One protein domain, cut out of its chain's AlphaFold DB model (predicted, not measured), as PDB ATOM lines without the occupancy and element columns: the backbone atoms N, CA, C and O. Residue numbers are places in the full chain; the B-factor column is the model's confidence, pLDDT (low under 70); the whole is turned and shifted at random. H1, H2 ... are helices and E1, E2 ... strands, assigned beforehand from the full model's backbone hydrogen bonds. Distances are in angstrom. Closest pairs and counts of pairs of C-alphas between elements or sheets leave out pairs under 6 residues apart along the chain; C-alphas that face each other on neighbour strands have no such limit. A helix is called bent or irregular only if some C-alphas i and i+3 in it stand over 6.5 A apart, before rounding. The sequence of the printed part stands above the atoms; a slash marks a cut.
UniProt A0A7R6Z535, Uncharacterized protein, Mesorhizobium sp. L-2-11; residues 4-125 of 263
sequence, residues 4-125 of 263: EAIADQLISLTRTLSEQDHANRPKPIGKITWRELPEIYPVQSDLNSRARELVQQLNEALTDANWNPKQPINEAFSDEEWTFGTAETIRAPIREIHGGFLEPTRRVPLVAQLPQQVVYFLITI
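Overview. This is residues 4 to 125 of the 263 residues of an uncharacterized protein of Mesorhizobium sp. L-2-11 (UniProt A0A7R6Z535). A long helical hairpin, H1 and H2 side by side, has a narrow two-stranded ribbon by one end, and the short helix H3 crosses H2 near the other end. E1 and E4 make the part of the ribbon by the helices; E2 and E3 continue it beyond them. The printed part has 122 residues, with three named helices and four named strands in the order H1, H2, E1, E2, E3, E4, H3; the class is mixed, helices and strands. The sheets, E1 - E4 and E2 - E3, are both antiparallel. The whole is loose, with a radius of gyration of the C-alphas of 18.4 A, and its outline is a rod spanning 58 by 29 by 21 A.

Along the chain. H1, residues 4 to 23, begins with C-alpha 4 at (34.200, 3.582, -58.218) and is 29.4 A long from first to last C-alpha. H2, residues 42 to 64, is 33.8 A long; it is neither bent nor irregular, but only just: C-alphas 43 and 46 are 6.1 A apart. E1 holds residues 87 to 91 over 10.7 A, E2 residues 94 to 97 over 9.5 A, E3 residues 100 to 102 over 7.1 A and E4 residues 105 to 108 over 9.9 A. H3, residues 116 to 124, spans 12.4 A and ends with C-alpha 124 at (34.872, 12.561, -51.208).

Arrangement. H1 and H2 form a helical hairpin: they touch, with the C-alphas of Ile 6 and Leu 58 closest at 6.0 A, and run opposite ways at a shallow tilt of 15 degrees. The closest C-alphas of H1 and E1 are those of Asp 21 and Glu 88, 6.6 A apart. E1 and E4 are antiparallel, with N 87 and O 108 within hydrogen-bond range at 2.9 A. E1 runs on into E2 at 51 degrees, and E3 runs on into E4 at 28 degrees. E2 and E3 form an antiparallel hairpin, with N 102 and O 95 at 2.8 A. Residues 28 to 29 pair in parallel with residues 94 to 95 of E2. H3 touches H2 at residues 55 to 62 alone, about perpendicular at 87 degrees, with the C-alphas of Asn 59 and Val 118 closest at 5.6 A. Every O i to N i+4 pair is within hydrogen-bond range in H3, against 14 of 16 in H1 and 17 of 19 in H2.

Size, cuts and confidence. The C-alphas of Asn 66 and His 98, the two farthest apart, are 59.4 A from each other. The printed part has no cut. The links H1 to H2 and H2 to E1 are long, with 18 and 22 residues. The mean pLDDT of the printed part is 74.6; residues 18 to 45, 70 to 80, 86 to 93 and 124 to 125 are under 70.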
ATOM      1  N   GLU A   4      35.407   3.722 -59.054       84.31
ATOM      2  CA  GLU A   4      34.200   3.582 -58.218       84.31
ATOM      3  C   GLU A   4      33.945   2.121 -57.815       84.31
ATOM      4  O   GLU A   4      33.841   1.808 -56.635       84.31
ATOM      5  N   ALA A   5      33.972   1.188 -58.773       86.25
ATOM      6  CA  ALA A   5      33.737  -0.233 -58.502       86.25
ATOM      7  C   ALA A   5      34.853  -0.885 -57.658       86.25
ATOM      8  O   ALA A   5      34.622  -1.889 -56.979       86.25
ATOM      9  N   ILE A   6      36.074  -0.342 -57.715       89.62
ATOM     10  CA  ILE A   6      37.189  -0.771 -56.858       89.62
ATOM     11  C   ILE A   6      36.964  -0.251 -55.432       89.62
ATOM     12  O   ILE A   6      37.136  -1.000 -54.469       89.62
ATOM     13  N   ALA A   7      36.523   1.002 -55.294       86.31
ATOM     14  CA  ALA A   7      36.186   1.585 -54.004       86.31
ATOM     15  C   ALA A   7      35.004   0.876 -53.329       86.31
ATOM     16  O   ALA A   7      35.089   0.579 -52.141       86.31
ATOM     17  N   ASP A   8      33.968   0.490 -54.076       83.88
ATOM     18  CA  ASP A   8      32.844  -0.292 -53.547       83.88
ATOM     19  C   ASP A   8      33.295  -1.646 -52.987       83.88
ATOM     20  O   ASP A   8      32.874  -2.061 -51.906       83.88
ATOM     21  N   GLN A   9      34.201  -2.336 -53.688       88.56
ATOM     22  CA  GLN A   9      34.792  -3.579 -53.188       88.56
ATOM     23  C   GLN A   9      35.608  -3.344 -51.916       88.56
ATOM     24  O   GLN A   9      35.522  -4.133 -50.973       88.56
ATOM     25  N   LEU A  10      36.379  -2.256 -51.882       86.56
ATOM     26  CA  LEU A  10      37.199  -1.878 -50.737       86.56
ATOM     27  C   LEU A  10      36.323  -1.560 -49.509       86.56
ATOM     28  O   LEU A  10      36.605  -2.046 -48.412       86.56
ATOM     29  N   ILE A  11      35.213  -0.839 -49.693       81.94
ATOM     30  CA  ILE A  11      34.220  -0.545 -48.649       81.94
ATOM     31  C   ILE A  11      33.515  -1.829 -48.199       81.94
ATOM     32  O   ILE A  11      33.437  -2.095 -46.999       81.94
ATOM     33  N   SER A  12      33.071  -2.681 -49.127       82.12
ATOM     34  CA  SER A  12      32.406  -3.955 -48.813       82.12
ATOM     35  C   SER A  12      33.285  -4.875 -47.957       82.12
ATOM     36  O   SER A  12      32.791  -5.537 -47.041       82.12
ATOM     37  N   LEU A  13      34.605  -4.851 -48.171       82.81
ATOM     38  CA  LEU A  13      35.569  -5.622 -47.384       82.81
ATOM     39  C   LEU A  13      35.535  -5.252 -45.891       82.81
ATOM     40  O   LEU A  13      35.655  -6.130 -45.034       82.81
ATOM     41  N   THR A  14      35.285  -3.981 -45.556       73.94
ATOM     42  CA  THR A  14      35.113  -3.558 -44.153       73.94
ATOM     43  C   THR A  14      33.824  -4.080 -43.520       73.94
ATOM     44  O   THR A  14      33.804  -4.362 -42.321       73.94
ATOM     45  N   ARG A  15      32.766  -4.289 -44.315       71.69
ATOM     46  CA  ARG A  15      31.514  -4.892 -43.840       71.69
ATOM     47  C   ARG A  15      31.703  -6.376 -43.536       71.69
ATOM     48  O   ARG A  15      31.372  -6.811 -42.437       71.69
ATOM     49  N   THR A  16      32.319  -7.124 -44.455       74.81
ATOM     50  CA  THR A  16      32.643  -8.546 -44.245       74.81
ATOM     51  C   THR A  16      33.527  -8.749 -43.014       74.81
ATOM     52  O   THR A  16      33.298  -9.669 -42.231       74.81
ATOM     53  N   LEU A  17      34.500  -7.860 -42.793       70.88
ATOM     54  CA  LEU A  17      35.337  -7.879 -41.594       70.88
ATOM     55  C   LEU A  17      34.510  -7.697 -40.310       70.88
ATOM     56  O   LEU A  17      34.704  -8.442 -39.351       70.88
ATOM     57  N   SER A  18      33.574  -6.742 -40.294       67.06
ATOM     58  CA  SER A  18      32.709  -6.491 -39.134       67.06
ATOM     59  C   SER A  18      31.825  -7.696 -38.790       67.06
ATOM     60  O   SER A  18      31.600  -7.979 -37.613       67.06
ATOM     61  N   GLU A  19      31.325  -8.412 -39.797       69.88
ATOM     62  CA  GLU A  19      30.513  -9.622 -39.616       69.88
ATOM     63  C   GLU A  19      31.350 -10.787 -39.061       69.88
ATOM     64  O   GLU A  19      30.933 -11.476 -38.125       69.88
ATOM     65  N   GLN A  20      32.562 -10.979 -39.594       69.50
ATOM     66  CA  GLN A  20      33.472 -12.034 -39.147       69.50
ATOM     67  C   GLN A  20      34.011 -11.800 -37.730       69.50
ATOM     68  O   GLN A  20      34.141 -12.768 -36.977       69.50
ATOM     69  N   ASP A  21      34.300 -10.557 -37.325       65.88
ATOM     70  CA  ASP A  21      34.713 -10.273 -35.940       65.88
ATOM     71  C   ASP A  21      33.574 -10.566 -34.952       65.88
ATOM     72  O   ASP A  21      33.799 -11.175 -33.902       65.88
ATOM     73  N   HIS A  22      32.324 -10.236 -35.305       64.62
ATOM     74  CA  HIS A  22      31.193 -10.530 -34.426       64.62
ATOM     75  C   HIS A  22      31.021 -12.038 -34.182       64.62
ATOM     76  O   HIS A  22      30.744 -12.446 -33.048       64.62
ATOM     77  N   ALA A  23      31.235 -12.857 -35.216       65.62
ATOM     78  CA  ALA A  23      31.139 -14.312 -35.139       65.62
ATOM     79  C   ALA A  23      32.267 -14.967 -34.316       65.62
ATOM     80  O   ALA A  23      32.070 -16.044 -33.754       65.62
ATOM     81  N   ASN A  24      33.434 -14.322 -34.202       64.06
ATOM     82  CA  ASN A  24      34.652 -14.900 -33.619       64.06
ATOM     83  C   ASN A  24      34.940 -14.461 -32.170       64.06
ATOM     84  O   ASN A  24      36.090 -14.507 -31.723       64.06
ATOM     85  N   ARG A  25      33.918 -14.060 -31.400       64.12
ATOM     86  CA  ARG A  25      34.119 -13.654 -29.998       64.12
ATOM     87  C   ARG A  25      34.757 -14.782 -29.163       64.12
ATOM     88  O   ARG A  25      34.239 -15.904 -29.150       64.12
ATOM     89  N   PRO A  26      35.861 -14.510 -28.438       63.91
ATOM     90  CA  PRO A  26      36.543 -15.508 -27.631       63.91
ATOM     91  C   PRO A  26      35.653 -15.976 -26.484       63.91
ATOM     92  O   PRO A  26      34.875 -15.218 -25.908       63.91
ATOM     93  N   LYS A  27      35.803 -17.249 -26.117       64.06
ATOM     94  CA  LYS A  27      35.163 -17.805 -24.924       64.06
ATOM     95  C   LYS A  27      35.988 -17.465 -23.673       64.06
ATOM     96  O   LYS A  27      37.219 -17.422 -23.767       64.06
ATOM     97  N   PRO A  28      35.350 -17.272 -22.504       60.12
ATOM     98  CA  PRO A  28      36.053 -17.127 -21.231       60.12
ATOM     99  C   PRO A  28      36.977 -18.309 -20.933       60.12
ATOM    100  O   PRO A  28      36.593 -19.462 -21.137       60.12
ATOM    101  N   ILE A  29      38.181 -18.031 -20.422       64.50
ATOM    102  CA  ILE A  29      39.088 -19.054 -19.888       64.50
ATOM    103  C   ILE A  29      39.168 -18.882 -18.368       64.50
ATOM    104  O   ILE A  29      39.647 -17.866 -17.875       64.50
ATOM    105  N   GLY A  30      38.713 -19.893 -17.623       52.88
ATOM    106  CA  GLY A  30      38.604 -19.853 -16.156       52.88
ATOM    107  C   GLY A  30      39.881 -20.190 -15.371       52.88
ATOM    108  O   GLY A  30      39.820 -20.354 -14.158       52.88
ATOM    109  N   LYS A  31      41.044 -20.359 -16.019       58.91
ATOM    110  CA  LYS A  31      42.322 -20.611 -15.324       58.91
ATOM    111  C   LYS A  31      43.448 -19.757 -15.894       58.91
ATOM    112  O   LYS A  31      43.459 -19.447 -17.081       58.91
ATOM    113  N   ILE A  32      44.387 -19.399 -15.013       54.91
ATOM    114  CA  ILE A  32      45.577 -18.572 -15.262       54.91
ATOM    115  C   ILE A  32      46.536 -19.327 -16.191       54.91
ATOM    116  O   ILE A  32      47.559 -19.859 -15.771       54.91
ATOM    117  N   THR A  33      46.194 -19.414 -17.467       57.41
ATOM    118  CA  THR A  33      47.106 -19.883 -18.504       57.41
ATOM    119  C   THR A  33      47.550 -18.652 -19.268       57.41
ATOM    120  O   THR A  33      46.772 -18.058 -20.018       57.41
ATOM    121  N   TRP A  34      48.791 -18.222 -19.037       57.94
ATOM    122  CA  TRP A  34      49.394 -17.186 -19.865       57.94
ATOM    123  C   TRP A  34      49.406 -17.676 -21.317       57.94
ATOM    124  O   TRP A  34      49.807 -18.806 -21.601       57.94
ATOM    125  N   ARG A  35      48.908 -16.842 -22.226       58.97
ATOM    126  CA  ARG A  35      49.004 -17.038 -23.671       58.97
ATOM    127  C   ARG A  35      49.482 -15.736 -24.275       58.97
ATOM    128  O   ARG A  35      48.951 -14.675 -23.934       58.97
ATOM    129  N   GLU A  36      50.469 -15.844 -25.147       60.19
ATOM    130  CA  GLU A  36      50.926 -14.732 -25.960       60.19
ATOM    131  C   GLU A  36      49.791 -14.275 -26.879       60.19
ATOM    132  O   GLU A  36      49.006 -15.087 -27.381       60.19
ATOM    133  N   LEU A  37      49.663 -12.960 -27.041       58.78
ATOM    134  CA  LEU A  37      48.755 -12.407 -28.032       58.78
ATOM    135  C   LEU A  37      49.318 -12.754 -29.411       58.78
ATOM    136  O   LEU A  37      50.470 -12.408 -29.664       58.78
ATOM    137  N   PRO A  38      48.555 -13.413 -30.300       59.09
ATOM    138  CA  PRO A  38      49.036 -13.637 -31.653       59.09
ATOM    139  C   PRO A  38      49.343 -12.284 -32.297       59.09
ATOM    140  O   PRO A  38      48.526 -11.370 -32.225       59.09
ATOM    141  N   GLU A  39      50.518 -12.144 -32.911       58.06
ATOM    142  CA  GLU A  39      50.902 -10.902 -33.595       58.06
ATOM    143  C   GLU A  39      50.015 -10.630 -34.820       58.06
ATOM    144  O   GLU A  39      49.792  -9.473 -35.181       58.06
ATOM    145  N   ILE A  40      49.480 -11.693 -35.436       57.19
ATOM    146  CA  ILE A  40      48.619 -11.661 -36.620       57.19
ATOM    147  C   ILE A  40      47.518 -12.717 -36.458       57.19
ATOM    148  O   ILE A  40      47.804 -13.885 -36.184       57.19
ATOM    149  N   TYR A  41      46.254 -12.331 -36.645       59.97
ATOM    150  CA  TYR A  41      45.150 -13.288 -36.747       59.97
ATOM    151  C   TYR A  41      45.083 -13.830 -38.191       59.97
ATOM    152  O   TYR A  41      45.082 -13.021 -39.114       59.97
ATOM    153  N   PRO A  42      44.997 -15.150 -38.448       58.06
ATOM    154  CA  PRO A  42      45.035 -15.691 -39.817       58.06
ATOM    155  C   PRO A  42      43.933 -15.146 -40.737       58.06
ATOM    156  O   PRO A  42      44.189 -14.800 -41.879       58.06
ATOM    157  N   VAL A  43      42.714 -14.955 -40.220       59.06
ATOM    158  CA  VAL A  43      41.601 -14.335 -40.976       59.06
ATOM    159  C   VAL A  43      41.940 -12.902 -41.418       59.06
ATOM    160  O   VAL A  43      41.459 -12.409 -42.435       59.06
ATOM    161  N   GLN A  44      42.822 -12.234 -40.676       65.88
ATOM    162  CA  GLN A  44      43.279 -10.889 -40.971       65.88
ATOM    163  C   GLN A  44      44.306 -10.862 -42.110       65.88
ATOM    164  O   GLN A  44      44.379  -9.841 -42.783       65.88
ATOM    165  N   SER A  45      45.075 -11.931 -42.372       69.94
ATOM    166  CA  SER A  45      46.109 -11.909 -43.425       69.94
ATOM    167  C   SER A  45      45.515 -11.829 -44.828       69.94
ATOM    168  O   SER A  45      46.014 -11.067 -45.661       69.94
ATOM    169  N   ASP A  46      44.427 -12.557 -45.073       77.44
ATOM    170  CA  ASP A  46      43.786 -12.618 -46.391       77.44
ATOM    171  C   ASP A  46      43.054 -11.307 -46.692       77.44
ATOM    172  O   ASP A  46      43.229 -10.712 -47.757       77.44
ATOM    173  N   LEU A  47      42.309 -10.792 -45.707       79.69
ATOM    174  CA  LEU A  47      41.632  -9.498 -45.808       79.69
ATOM    175  C   LEU A  47      42.625  -8.339 -45.933       79.69
ATOM    176  O   LEU A  47      42.387  -7.416 -46.707       79.69
ATOM    177  N   ASN A  48      43.748  -8.386 -45.212       83.19
ATOM    178  CA  ASN A  48      44.805  -7.382 -45.313       83.19
ATOM    179  C   ASN A  48      45.441  -7.384 -46.710       83.19
ATOM    180  O   ASN A  48      45.540  -6.332 -47.339       83.19
ATOM    181  N   SER A  49      45.790  -8.565 -47.227       87.06
ATOM    182  CA  SER A  49      46.369  -8.706 -48.567       87.06
ATOM    183  C   SER A  49      45.414  -8.186 -49.641       87.06
ATOM    184  O   SER A  49      45.815  -7.377 -50.476       87.06
ATOM    185  N   ARG A  50      44.129  -8.558 -49.563       90.62
ATOM    186  CA  ARG A  50      43.113  -8.072 -50.500       90.62
ATOM    187  C   ARG A  50      42.871  -6.567 -50.377       90.62
ATOM    188  O   ARG A  50      42.726  -5.895 -51.394       90.62
ATOM    189  N   ALA A  51      42.849  -6.021 -49.161       90.38
ATOM    190  CA  ALA A  51      42.698  -4.583 -48.948       90.38
ATOM    191  C   ALA A  51      43.876  -3.796 -49.541       90.38
ATOM    192  O   ALA A  51      43.653  -2.789 -50.207       90.38
ATOM    193  N   ARG A  52      45.119  -4.265 -49.358       91.75
ATOM    194  CA  ARG A  52      46.312  -3.648 -49.968       91.75
ATOM    195  C   ARG A  52      46.253  -3.674 -51.491       91.75
ATOM    196  O   ARG A  52      46.528  -2.657 -52.118       91.75
ATOM    197  N   GLU A  53      45.855  -4.804 -52.066       93.94
ATOM    198  CA  GLU A  53      45.689  -4.955 -53.514       93.94
ATOM    199  C   GLU A  53      44.646  -3.968 -54.066       93.94
ATOM    200  O   GLU A  53      44.914  -3.262 -55.036       93.94
ATOM    201  N   LEU A  54      43.482  -3.857 -53.418       94.56
ATOM    202  CA  LEU A  54      42.427  -2.921 -53.818       94.56
ATOM    203  C   LEU A  54      42.854  -1.457 -53.668       94.56
ATOM    204  O   LEU A  54      42.545  -0.646 -54.535       94.56
ATOM    205  N   VAL A  55      43.580  -1.110 -52.600       95.00
ATOM    206  CA  VAL A  55      44.139   0.240 -52.417       95.00
ATOM    207  C   VAL A  55      45.125   0.576 -53.532       95.00
ATOM    208  O   VAL A  55      45.070   1.679 -54.074       95.00
ATOM    209  N   GLN A  56      45.996  -0.363 -53.903       95.38
ATOM    210  CA  GLN A  56      46.934  -0.169 -55.005       95.38
ATOM    211  C   GLN A  56      46.197   0.017 -56.338       95.38
ATOM    212  O   GLN A  56      46.448   0.998 -57.032       95.38
ATOM    213  N   GLN A  57      45.243  -0.864 -56.657       95.38
ATOM    214  CA  GLN A  57      44.438  -0.766 -57.880       95.38
ATOM    215  C   GLN A  57      43.651   0.544 -57.948       95.38
ATOM    216  O   GLN A  57      43.544   1.150 -59.012       95.38
ATOM    217  N   LEU A  58      43.106   0.999 -56.816       94.25
ATOM    218  CA  LEU A  58      42.400   2.270 -56.738       94.25
ATOM    219  C   LEU A  58      43.355   3.439 -56.991       94.25
ATOM    220  O   LEU A  58      43.023   4.333 -57.761       94.25
ATOM    221  N   ASN A  59      44.546   3.421 -56.395       94.94
ATOM    222  CA  ASN A  59      45.548   4.461 -56.610       94.94
ATOM    223  C   ASN A  59      45.992   4.547 -58.079       94.94
ATOM    224  O   ASN A  59      46.044   5.639 -58.643       94.94
ATOM    225  N   GLU A  60      46.278   3.402 -58.701       95.38
ATOM    226  CA  GLU A  60      46.633   3.306 -60.121       95.38
ATOM    227  C   GLU A  60      45.490   3.828 -61.004       95.38
ATOM    228  O   GLU A  60      45.703   4.717 -61.823       95.38
ATOM    229  N   ALA A  61      44.250   3.393 -60.758       94.50
ATOM    230  CA  ALA A  61      43.088   3.836 -61.527       94.50
ATOM    231  C   ALA A  61      42.804   5.344 -61.389       94.50
ATOM    232  O   ALA A  61      42.414   5.988 -62.364       94.50
ATOM    233  N   LEU A  62      42.991   5.920 -60.196       92.44
ATOM    234  CA  LEU A  62      42.858   7.364 -59.974       92.44
ATOM    235  C   LEU A  62      43.970   8.147 -60.683       92.44
ATOM    236  O   LEU A  62      43.703   9.210 -61.245       92.44
ATOM    237  N   THR A  63      45.194   7.613 -60.688       92.44
ATOM    238  CA  THR A  63      46.336   8.195 -61.405       92.44
ATOM    239  C   THR A  63      46.087   8.189 -62.913       92.44
ATOM    240  O   THR A  63      46.157   9.239 -63.546       92.44
ATOM    241  N   ASP A  64      45.705   7.042 -63.479       93.69
ATOM    242  CA  ASP A  64      45.429   6.877 -64.912       93.69
ATOM    243  C   ASP A  64      44.275   7.771 -65.386       93.69
ATOM    244  O   ASP A  64      44.298   8.317 -66.492       93.69
ATOM    245  N   ALA A  65      43.270   7.968 -64.529       91.00
ATOM    246  CA  ALA A  65      42.148   8.860 -64.794       91.00
ATOM    247  C   ALA A  65      42.495  10.354 -64.646       91.00
ATOM    248  O   ALA A  65      41.633  11.195 -64.905       91.00
ATOM    249  N   ASN A  66      43.718  10.700 -64.216       89.81
ATOM    250  CA  ASN A  66      44.094  12.047 -63.772       89.81
ATOM    251  C   ASN A  66      43.071  12.633 -62.786       89.81
ATOM    252  O   ASN A  66      42.703  13.810 -62.859       89.81
ATOM    253  N   TRP A  67      42.557  11.788 -61.890       88.88
ATOM    254  CA  TRP A  67      41.539  12.205 -60.942       88.88
ATOM    255  C   TRP A  67      42.130  13.205 -59.949       88.88
ATOM    256  O   TRP A  67      43.176  12.962 -59.344       88.88
ATOM    257  N   ASN A  68      41.431  14.318 -59.753       81.12
ATOM    258  CA  ASN A  68      41.828  15.374 -58.834       81.12
ATOM    259  C   ASN A  68      40.601  15.788 -58.007       81.12
ATOM    260  O   ASN A  68      39.520  15.962 -58.591       81.12
ATOM    261  N   PRO A  69      40.713  15.953 -56.677       72.75
ATOM    262  CA  PRO A  69      39.626  16.503 -55.877       72.75
ATOM    263  C   PRO A  69      39.155  17.852 -56.438       72.75
ATOM    264  O   PRO A  69      39.944  18.747 -56.734       72.75
ATOM    265  N   LYS A  70      37.833  18.021 -56.556       66.44
ATOM    266  CA  LYS A  70      37.207  19.250 -57.085       66.44
ATOM    267  C   LYS A  70      37.411  20.481 -56.188       66.44
ATOM    268  O   LYS A  70      37.063  21.587 -56.596       66.44
ATOM    269  N   GLN A  71      37.921  20.307 -54.970       58.12
ATOM    270  CA  GLN A  71      38.224  21.389 -54.036       58.12
ATOM    271  C   GLN A  71      39.646  21.238 -53.486       58.12
ATOM    272  O   GLN A  71      40.087  20.106 -53.281       58.12
ATOM    273  N   PRO A  72      40.351  22.358 -53.231       54.34
ATOM    274  CA  PRO A  72      41.664  22.322 -52.608       54.34
ATOM    275  C   PRO A  72      41.524  21.739 -51.206       54.34
ATOM    276  O   PRO A  72      40.819  22.275 -50.350       54.34
ATOM    277  N   ILE A  73      42.178  20.606 -50.994       57.97
ATOM    278  CA  ILE A  73      42.268  19.990 -49.680       57.97
ATOM    279  C   ILE A  73      43.326  20.773 -48.912       57.97
ATOM    280  O   ILE A  73      44.387  21.077 -49.451       57.97
ATOM    281  N   ASN A  74      43.003  21.163 -47.680       57.06
ATOM    282  CA  ASN A  74      43.911  21.931 -46.835       57.06
ATOM    283  C   ASN A  74      45.254  21.186 -46.715       57.06
ATOM    284  O   ASN A  74      45.279  20.008 -46.352       57.06
ATOM    285  N   GLU A  75      46.355  21.873 -47.020       56.25
ATOM    286  CA  GLU A  75      47.718  21.322 -46.980       56.25
ATOM    287  C   GLU A  75      48.080  20.772 -45.593       56.25
ATOM    288  O   GLU A  75      48.891  19.861 -45.491       56.25
ATOM    289  N   ALA A  76      47.394  21.218 -44.533       52.75
ATOM    290  CA  ALA A  76      47.519  20.663 -43.186       52.75
ATOM    291  C   ALA A  76      47.236  19.145 -43.083       52.75
ATOM    292  O   ALA A  76      47.531  18.546 -42.052       52.75
ATOM    293  N   PHE A  77      46.663  18.519 -44.120       55.16
ATOM    294  CA  PHE A  77      46.335  17.090 -44.158       55.16
ATOM    295  C   PHE A  77      47.341  16.223 -44.934       55.16
ATOM    296  O   PHE A  77      47.117  15.014 -45.031       55.16
ATOM    297  N   SER A  78      48.412  16.791 -45.508       57.81
ATOM    298  CA  SER A  78      49.436  16.005 -46.226       57.81
ATOM    299  C   SER A  78      50.277  15.121 -45.307       57.81
ATOM    300  O   SER A  78      50.829  14.125 -45.767       57.81
ATOM    301  N   ASP A  79      50.340  15.475 -44.023       55.91
ATOM    302  CA  ASP A  79      51.255  14.869 -43.050       55.91
ATOM    303  C   ASP A  79      50.556  13.857 -42.120       55.91
ATOM    304  O   ASP A  79      51.188  13.285 -41.231       55.91
ATOM    305  N   GLU A  80      49.248  13.624 -42.292       63.62
ATOM    306  CA  GLU A  80      48.507  12.635 -41.501       63.62
ATOM    307  C   GLU A  80      48.736  11.208 -42.037       63.62
ATOM    308  O   GLU A  80      48.549  10.925 -43.222       63.62
ATOM    309  N   GLU A  81      49.088  10.268 -41.151       76.69
ATOM    310  CA  GLU A  81      49.138   8.840 -41.483       76.69
ATOM    311  C   GLU A  81      47.715   8.267 -41.550       76.69
ATOM    312  O   GLU A  81      47.093   7.925 -40.540       76.69
ATOM    313  N   TRP A  82      47.178   8.168 -42.765       83.88
ATOM    314  CA  TRP A  82      45.850   7.610 -42.993       83.88
ATOM    315  C   TRP A  82      45.885   6.087 -43.069       83.88
ATOM    316  O   TRP A  82      46.599   5.496 -43.879       83.88
ATOM    317  N   THR A  83      45.029   5.450 -42.278       86.50
ATOM    318  CA  THR A  83      44.844   3.998 -42.284       86.50
ATOM    319  C   THR A  83      43.516   3.610 -42.935       86.50
ATOM    320  O   THR A  83      42.516   4.300 -42.736       86.50
ATOM    321  N   PHE A  84      43.460   2.469 -43.627       84.94
ATOM    322  CA  PHE A  84      42.210   1.900 -44.135       84.94
ATOM    323  C   PHE A  84      41.687   0.768 -43.263       84.94
ATOM    324  O   PHE A  84      42.400  -0.206 -42.989       84.94
ATOM    325  N   GLY A  85      40.400   0.868 -42.925       75.25
ATOM    326  CA  GLY A  85      39.693  -0.117 -42.125       75.25
ATOM    327  C   GLY A  85      40.279  -0.265 -40.722       75.25
ATOM    328  O   GLY A  85      41.361   0.212 -40.382       75.25
ATOM    329  N   THR A  86      39.557  -0.961 -39.863       69.00
ATOM    330  CA  THR A  86      40.100  -1.407 -38.584       69.00
ATOM    331  C   THR A  86      39.608  -2.817 -38.376       69.00
ATOM    332  O   THR A  86      38.407  -3.036 -38.250       69.00
ATOM    333  N   ALA A  87      40.533  -3.773 -38.356       62.22
ATOM    334  CA  ALA A  87      40.240  -5.057 -37.758       62.22
ATOM    335  C   ALA A  87      40.191  -4.826 -36.247       62.22
ATOM    336  O   ALA A  87      41.208  -4.744 -35.551       62.22
ATOM    337  N   GLU A  88      38.976  -4.637 -35.749       59.50
ATOM    338  CA  GLU A  88      38.627  -5.157 -34.438       59.50
ATOM    339  C   GLU A  88      38.794  -6.682 -34.573       59.50
ATOM    340  O   GLU A  88      38.268  -7.263 -35.505       59.50
ATOM    341  N   THR A  89      39.582  -7.424 -33.809       55.47
ATOM    342  CA  THR A  89      40.348  -7.141 -32.611       55.47
ATOM    343  C   THR A  89      41.334  -8.306 -32.456       55.47
ATOM    344  O   THR A  89      40.906  -9.458 -32.519       55.47
ATOM    345  N   ILE A  90      42.627  -8.088 -32.191       58.47
ATOM    346  CA  ILE A  90      43.424  -9.178 -31.602       58.47
ATOM    347  C   ILE A  90      42.905  -9.322 -30.172       58.47
ATOM    348  O   ILE A  90      43.257  -8.534 -29.290       58.47
ATOM    349  N   ARG A  91      41.967 -10.253 -29.976       62.09
ATOM    350  CA  ARG A  91      41.349 -10.514 -28.676       62.09
ATOM    351  C   ARG A  91      42.223 -11.514 -27.940       62.09
ATOM    352  O   ARG A  91      42.406 -12.645 -28.398       62.09
ATOM    353  N   ALA A  92      42.758 -11.114 -26.789       63.59
ATOM    354  CA  ALA A  92      43.261 -12.114 -25.861       63.59
ATOM    355  C   ALA A  92      42.074 -12.942 -25.351       63.59
ATOM    356  O   ALA A  92      40.938 -12.460 -25.342       63.59
ATOM    357  N   PRO A  93      42.316 -14.162 -24.855       67.94
ATOM    358  CA  PRO A  93      41.295 -14.852 -24.093       67.94
ATOM    359  C   PRO A  93      40.749 -13.976 -22.961       67.94
ATOM    360  O   PRO A  93      41.525 -13.332 -22.247       67.94
ATOM    361  N   ILE A  94      39.425 -13.982 -22.793       73.31
ATOM    362  CA  ILE A  94      38.746 -13.271 -21.708       73.31
ATOM    363  C   ILE A  94      39.210 -13.871 -20.377       73.31
ATOM    364  O   ILE A  94      39.144 -15.090 -20.182       73.31
ATOM    365  N   ARG A  95      39.679 -13.010 -19.470       74.75
ATOM    366  CA  ARG A  95      40.188 -13.383 -18.146       74.75
ATOM    367  C   ARG A  95      39.157 -13.058 -17.082       74.75
ATOM    368  O   ARG A  95      38.619 -11.957 -17.067       74.75
ATOM    369  N   GLU A  96      38.921 -13.985 -16.169       73.69
ATOM    370  CA  GLU A  96      38.154 -13.692 -14.962       73.69
ATOM    371  C   GLU A  96      38.975 -12.778 -14.037       73.69
ATOM    372  O   GLU A  96      40.165 -13.008 -13.807       73.69
ATOM    373  N   ILE A  97      38.348 -11.715 -13.540       77.44
ATOM    374  CA  ILE A  97      38.898 -10.802 -12.534       77.44
ATOM    375  C   ILE A  97      37.929 -10.734 -11.354       77.44
ATOM    376  O   ILE A  97      36.772 -11.139 -11.465       77.44
ATOM    377  N   HIS A  98      38.372 -10.208 -10.210       76.00
ATOM    378  CA  HIS A  98      37.470 -10.037  -9.073       76.00
ATOM    379  C   HIS A  98      36.289  -9.132  -9.469       76.00
ATOM    380  O   HIS A  98      36.484  -7.957  -9.771       76.00
ATOM    381  N   GLY A  99      35.077  -9.695  -9.496       74.50
ATOM    382  CA  GLY A  99      33.853  -8.974  -9.854       74.50
ATOM    383  C   GLY A  99      33.511  -8.920 -11.349       74.50
ATOM    384  O   GLY A  99      32.605  -8.173 -11.708       74.50
ATOM    385  N   GLY A 100      34.178  -9.684 -12.226       81.31
ATOM    386  CA  GLY A 100      33.788  -9.739 -13.641       81.31
ATOM    387  C   GLY A 100      34.833 -10.338 -14.580       81.31
ATOM    388  O   GLY A 100      35.549 -11.277 -14.237       81.31
ATOM    389  N   PHE A 101      34.918  -9.779 -15.788       79.06
ATOM    390  CA  PHE A 101      35.798 -10.255 -16.851       79.06
ATOM    391  C   PHE A 101      36.601  -9.110 -17.469       79.06
ATOM    392  O   PHE A 101      36.081  -8.016 -17.673       79.06
ATOM    393  N   LEU A 102      37.860  -9.380 -17.805       76.81
ATOM    394  CA  LEU A 102      38.720  -8.511 -18.598       76.81
ATOM    395  C   LEU A 102      38.893  -9.117 -19.993       76.81
ATOM    396  O   LEU A 102      39.366 -10.248 -20.123       76.81
ATOM    397  N   GLU A 103      38.573  -8.348 -21.031       76.81
ATOM    398  CA  GLU A 103      38.819  -8.700 -22.433       76.81
ATOM    399  C   GLU A 103      39.887  -7.760 -23.019       76.81
ATOM    400  O   GLU A 103      39.576  -6.635 -23.408       76.81
ATOM    401  N   PRO A 104      41.167  -8.174 -23.067       71.81
ATOM    402  CA  PRO A 104      42.198  -7.395 -23.739       71.81
ATOM    403  C   PRO A 104      41.951  -7.369 -25.248       71.81
ATOM    404  O   PRO A 104      41.886  -8.417 -25.896       71.81
ATOM    405  N   THR A 105      41.854  -6.165 -25.799       71.62
ATOM    406  CA  THR A 105      41.552  -5.914 -27.208       71.62
ATOM    407  C   THR A 105      42.641  -5.039 -27.829       71.62
ATOM    408  O   THR A 105      43.024  -4.015 -27.265       71.62
ATOM    409  N   ARG A 106      43.170  -5.430 -28.997       72.75
ATOM    410  CA  ARG A 106      44.045  -4.572 -29.817       72.75
ATOM    411  C   ARG A 106      43.409  -4.335 -31.179       72.75
ATOM    412  O   ARG A 106      43.073  -5.287 -31.877       72.75
ATOM    413  N   ARG A 107      43.285  -3.065 -31.561       73.94
ATOM    414  CA  ARG A 107      42.819  -2.637 -32.885       73.94
ATOM    415  C   ARG A 107      44.008  -2.511 -33.830       73.94
ATOM    416  O   ARG A 107      45.007  -1.893 -33.465       73.94
ATOM    417  N   VAL A 108      43.910  -3.104 -35.016       76.75
ATOM    418  CA  VAL A 108      44.965  -3.042 -36.040       76.75
ATOM    419  C   VAL A 108      44.324  -2.677 -37.384       76.75
ATOM    420  O   VAL A 108      43.328  -3.299 -37.761       76.75
ATOM    421  N   PRO A 109      44.842  -1.676 -38.115       81.12
ATOM    422  CA  PRO A 109      44.297  -1.321 -39.421       81.12
ATOM    423  C   PRO A 109      44.542  -2.428 -40.454       81.12
ATOM    424  O   PRO A 109      45.512  -3.182 -40.353       81.12
ATOM    425  N   LEU A 110      43.681  -2.521 -41.472       82.31
ATOM    426  CA  LEU A 110      43.933  -3.422 -42.603       82.31
ATOM    427  C   LEU A 110      45.080  -2.884 -43.462       82.31
ATOM    428  O   LEU A 110      45.974  -3.631 -43.848       82.31
ATOM    429  N   VAL A 111      45.101  -1.574 -43.705       86.75
ATOM    430  CA  VAL A 111      46.205  -0.899 -44.395       86.75
ATOM    431  C   VAL A 111      46.684   0.248 -43.519       86.75
ATOM    432  O   VAL A 111      45.897   1.119 -43.167       86.75
ATOM    433  N   ALA A 112      47.957   0.224 -43.128       83.38
ATOM    434  CA  ALA A 112      48.514   1.199 -42.190       83.38
ATOM    435  C   ALA A 112      48.846   2.553 -42.839       83.38
ATOM    436  O   ALA A 112      48.890   3.558 -42.145       83.38
ATOM    437  N   GLN A 113      49.085   2.577 -44.151       86.44
ATOM    438  CA  GLN A 113      49.423   3.790 -44.891       86.44
ATOM    439  C   GLN A 113      48.671   3.787 -46.216       86.44
ATOM    440  O   GLN A 113      48.903   2.933 -47.075       86.44
ATOM    441  N   LEU A 114      47.735   4.717 -46.354       88.50
ATOM    442  CA  LEU A 114      46.995   4.943 -47.583       88.50
ATOM    443  C   LEU A 114      47.701   5.983 -48.459       88.50
ATOM    444  O   LEU A 114      48.103   7.029 -47.949       88.50
ATOM    445  N   PRO A 115      47.777   5.761 -49.783       89.75
ATOM    446  CA  PRO A 115      48.148   6.814 -50.716       89.75
ATOM    447  C   PRO A 115      47.200   8.009 -50.590       89.75
ATOM    448  O   PRO A 115      45.980   7.847 -50.544       89.75
ATOM    449  N   GLN A 116      47.759   9.216 -50.584       85.00
ATOM    450  CA  GLN A 116      47.016  10.458 -50.365       85.00
ATOM    451  C   GLN A 116      45.840  10.629 -51.345       85.00
ATOM    452  O   GLN A 116      44.740  10.996 -50.940       85.00
ATOM    453  N   GLN A 117      46.023  10.272 -52.620       85.06
ATOM    454  CA  GLN A 117      44.966  10.347 -53.634       85.06
ATOM    455  C   GLN A 117      43.801   9.386 -53.344       85.06
ATOM    456  O   GLN A 117      42.642   9.750 -53.538       85.06
ATOM    457  N   VAL A 118      44.090   8.191 -52.819       88.69
ATOM    458  CA  VAL A 118      43.071   7.221 -52.388       88.69
ATOM    459  C   VAL A 118      42.294   7.751 -51.189       88.69
ATOM    460  O   VAL A 118      41.069   7.670 -51.180       88.69
ATOM    461  N   VAL A 119      42.985   8.330 -50.201       85.25
ATOM    462  CA  VAL A 119      42.332   8.985 -49.055       85.25
ATOM    463  C   VAL A 119      41.360  10.042 -49.555       85.25
ATOM    464  O   VAL A 119      40.186  10.022 -49.195       85.25
ATOM    465  N   TYR A 120      41.842  10.927 -50.426       81.69
ATOM    466  CA  TYR A 120      41.060  12.021 -50.986       81.69
ATOM    467  C   TYR A 120      39.851  11.523 -51.755       81.69
ATOM    468  O   TYR A 120      38.764  12.060 -51.581       81.69
ATOM    469  N   PHE A 121      40.003  10.465 -52.542       84.00
ATOM    470  CA  PHE A 121      38.878   9.863 -53.229       84.00
ATOM    471  C   PHE A 121      37.838   9.321 -52.240       84.00
ATOM    472  O   PHE A 121      36.681   9.740 -52.279       84.00
ATOM    473  N   LEU A 122      38.251   8.463 -51.302       81.62
ATOM    474  CA  LEU A 122      37.344   7.767 -50.383       81.62
ATOM    475  C   LEU A 122      36.567   8.714 -49.459       81.62
ATOM    476  O   LEU A 122      35.394   8.470 -49.190       81.62
ATOM    477  N   ILE A 123      37.181   9.806 -48.995       74.62
ATOM    478  CA  ILE A 123      36.483  10.806 -48.165       74.62
ATOM    479  C   ILE A 123      35.538  11.702 -48.980       74.62
ATOM    480  O   ILE A 123      34.651  12.329 -48.403       74.62
ATOM    481  N   THR A 124      35.724  11.772 -50.303       68.31
ATOM    482  CA  THR A 124      34.872  12.561 -51.208       68.31
ATOM    483  C   THR A 124      33.702  11.781 -51.794       68.31
ATOM    484  O   THR A 124      32.876  12.404 -52.455       68.31
ATOM    485  N   ILE A 125      33.596  10.465 -51.553       63.59
ATOM    486  CA  ILE A 125      32.456   9.661 -52.015       63.59
ATOM    487  C   ILE A 125      31.161  10.284 -51.478       63.59
ATOM    488  O   ILE A 125      30.970  10.460 -50.274       63.59
TER     489      ILE A 125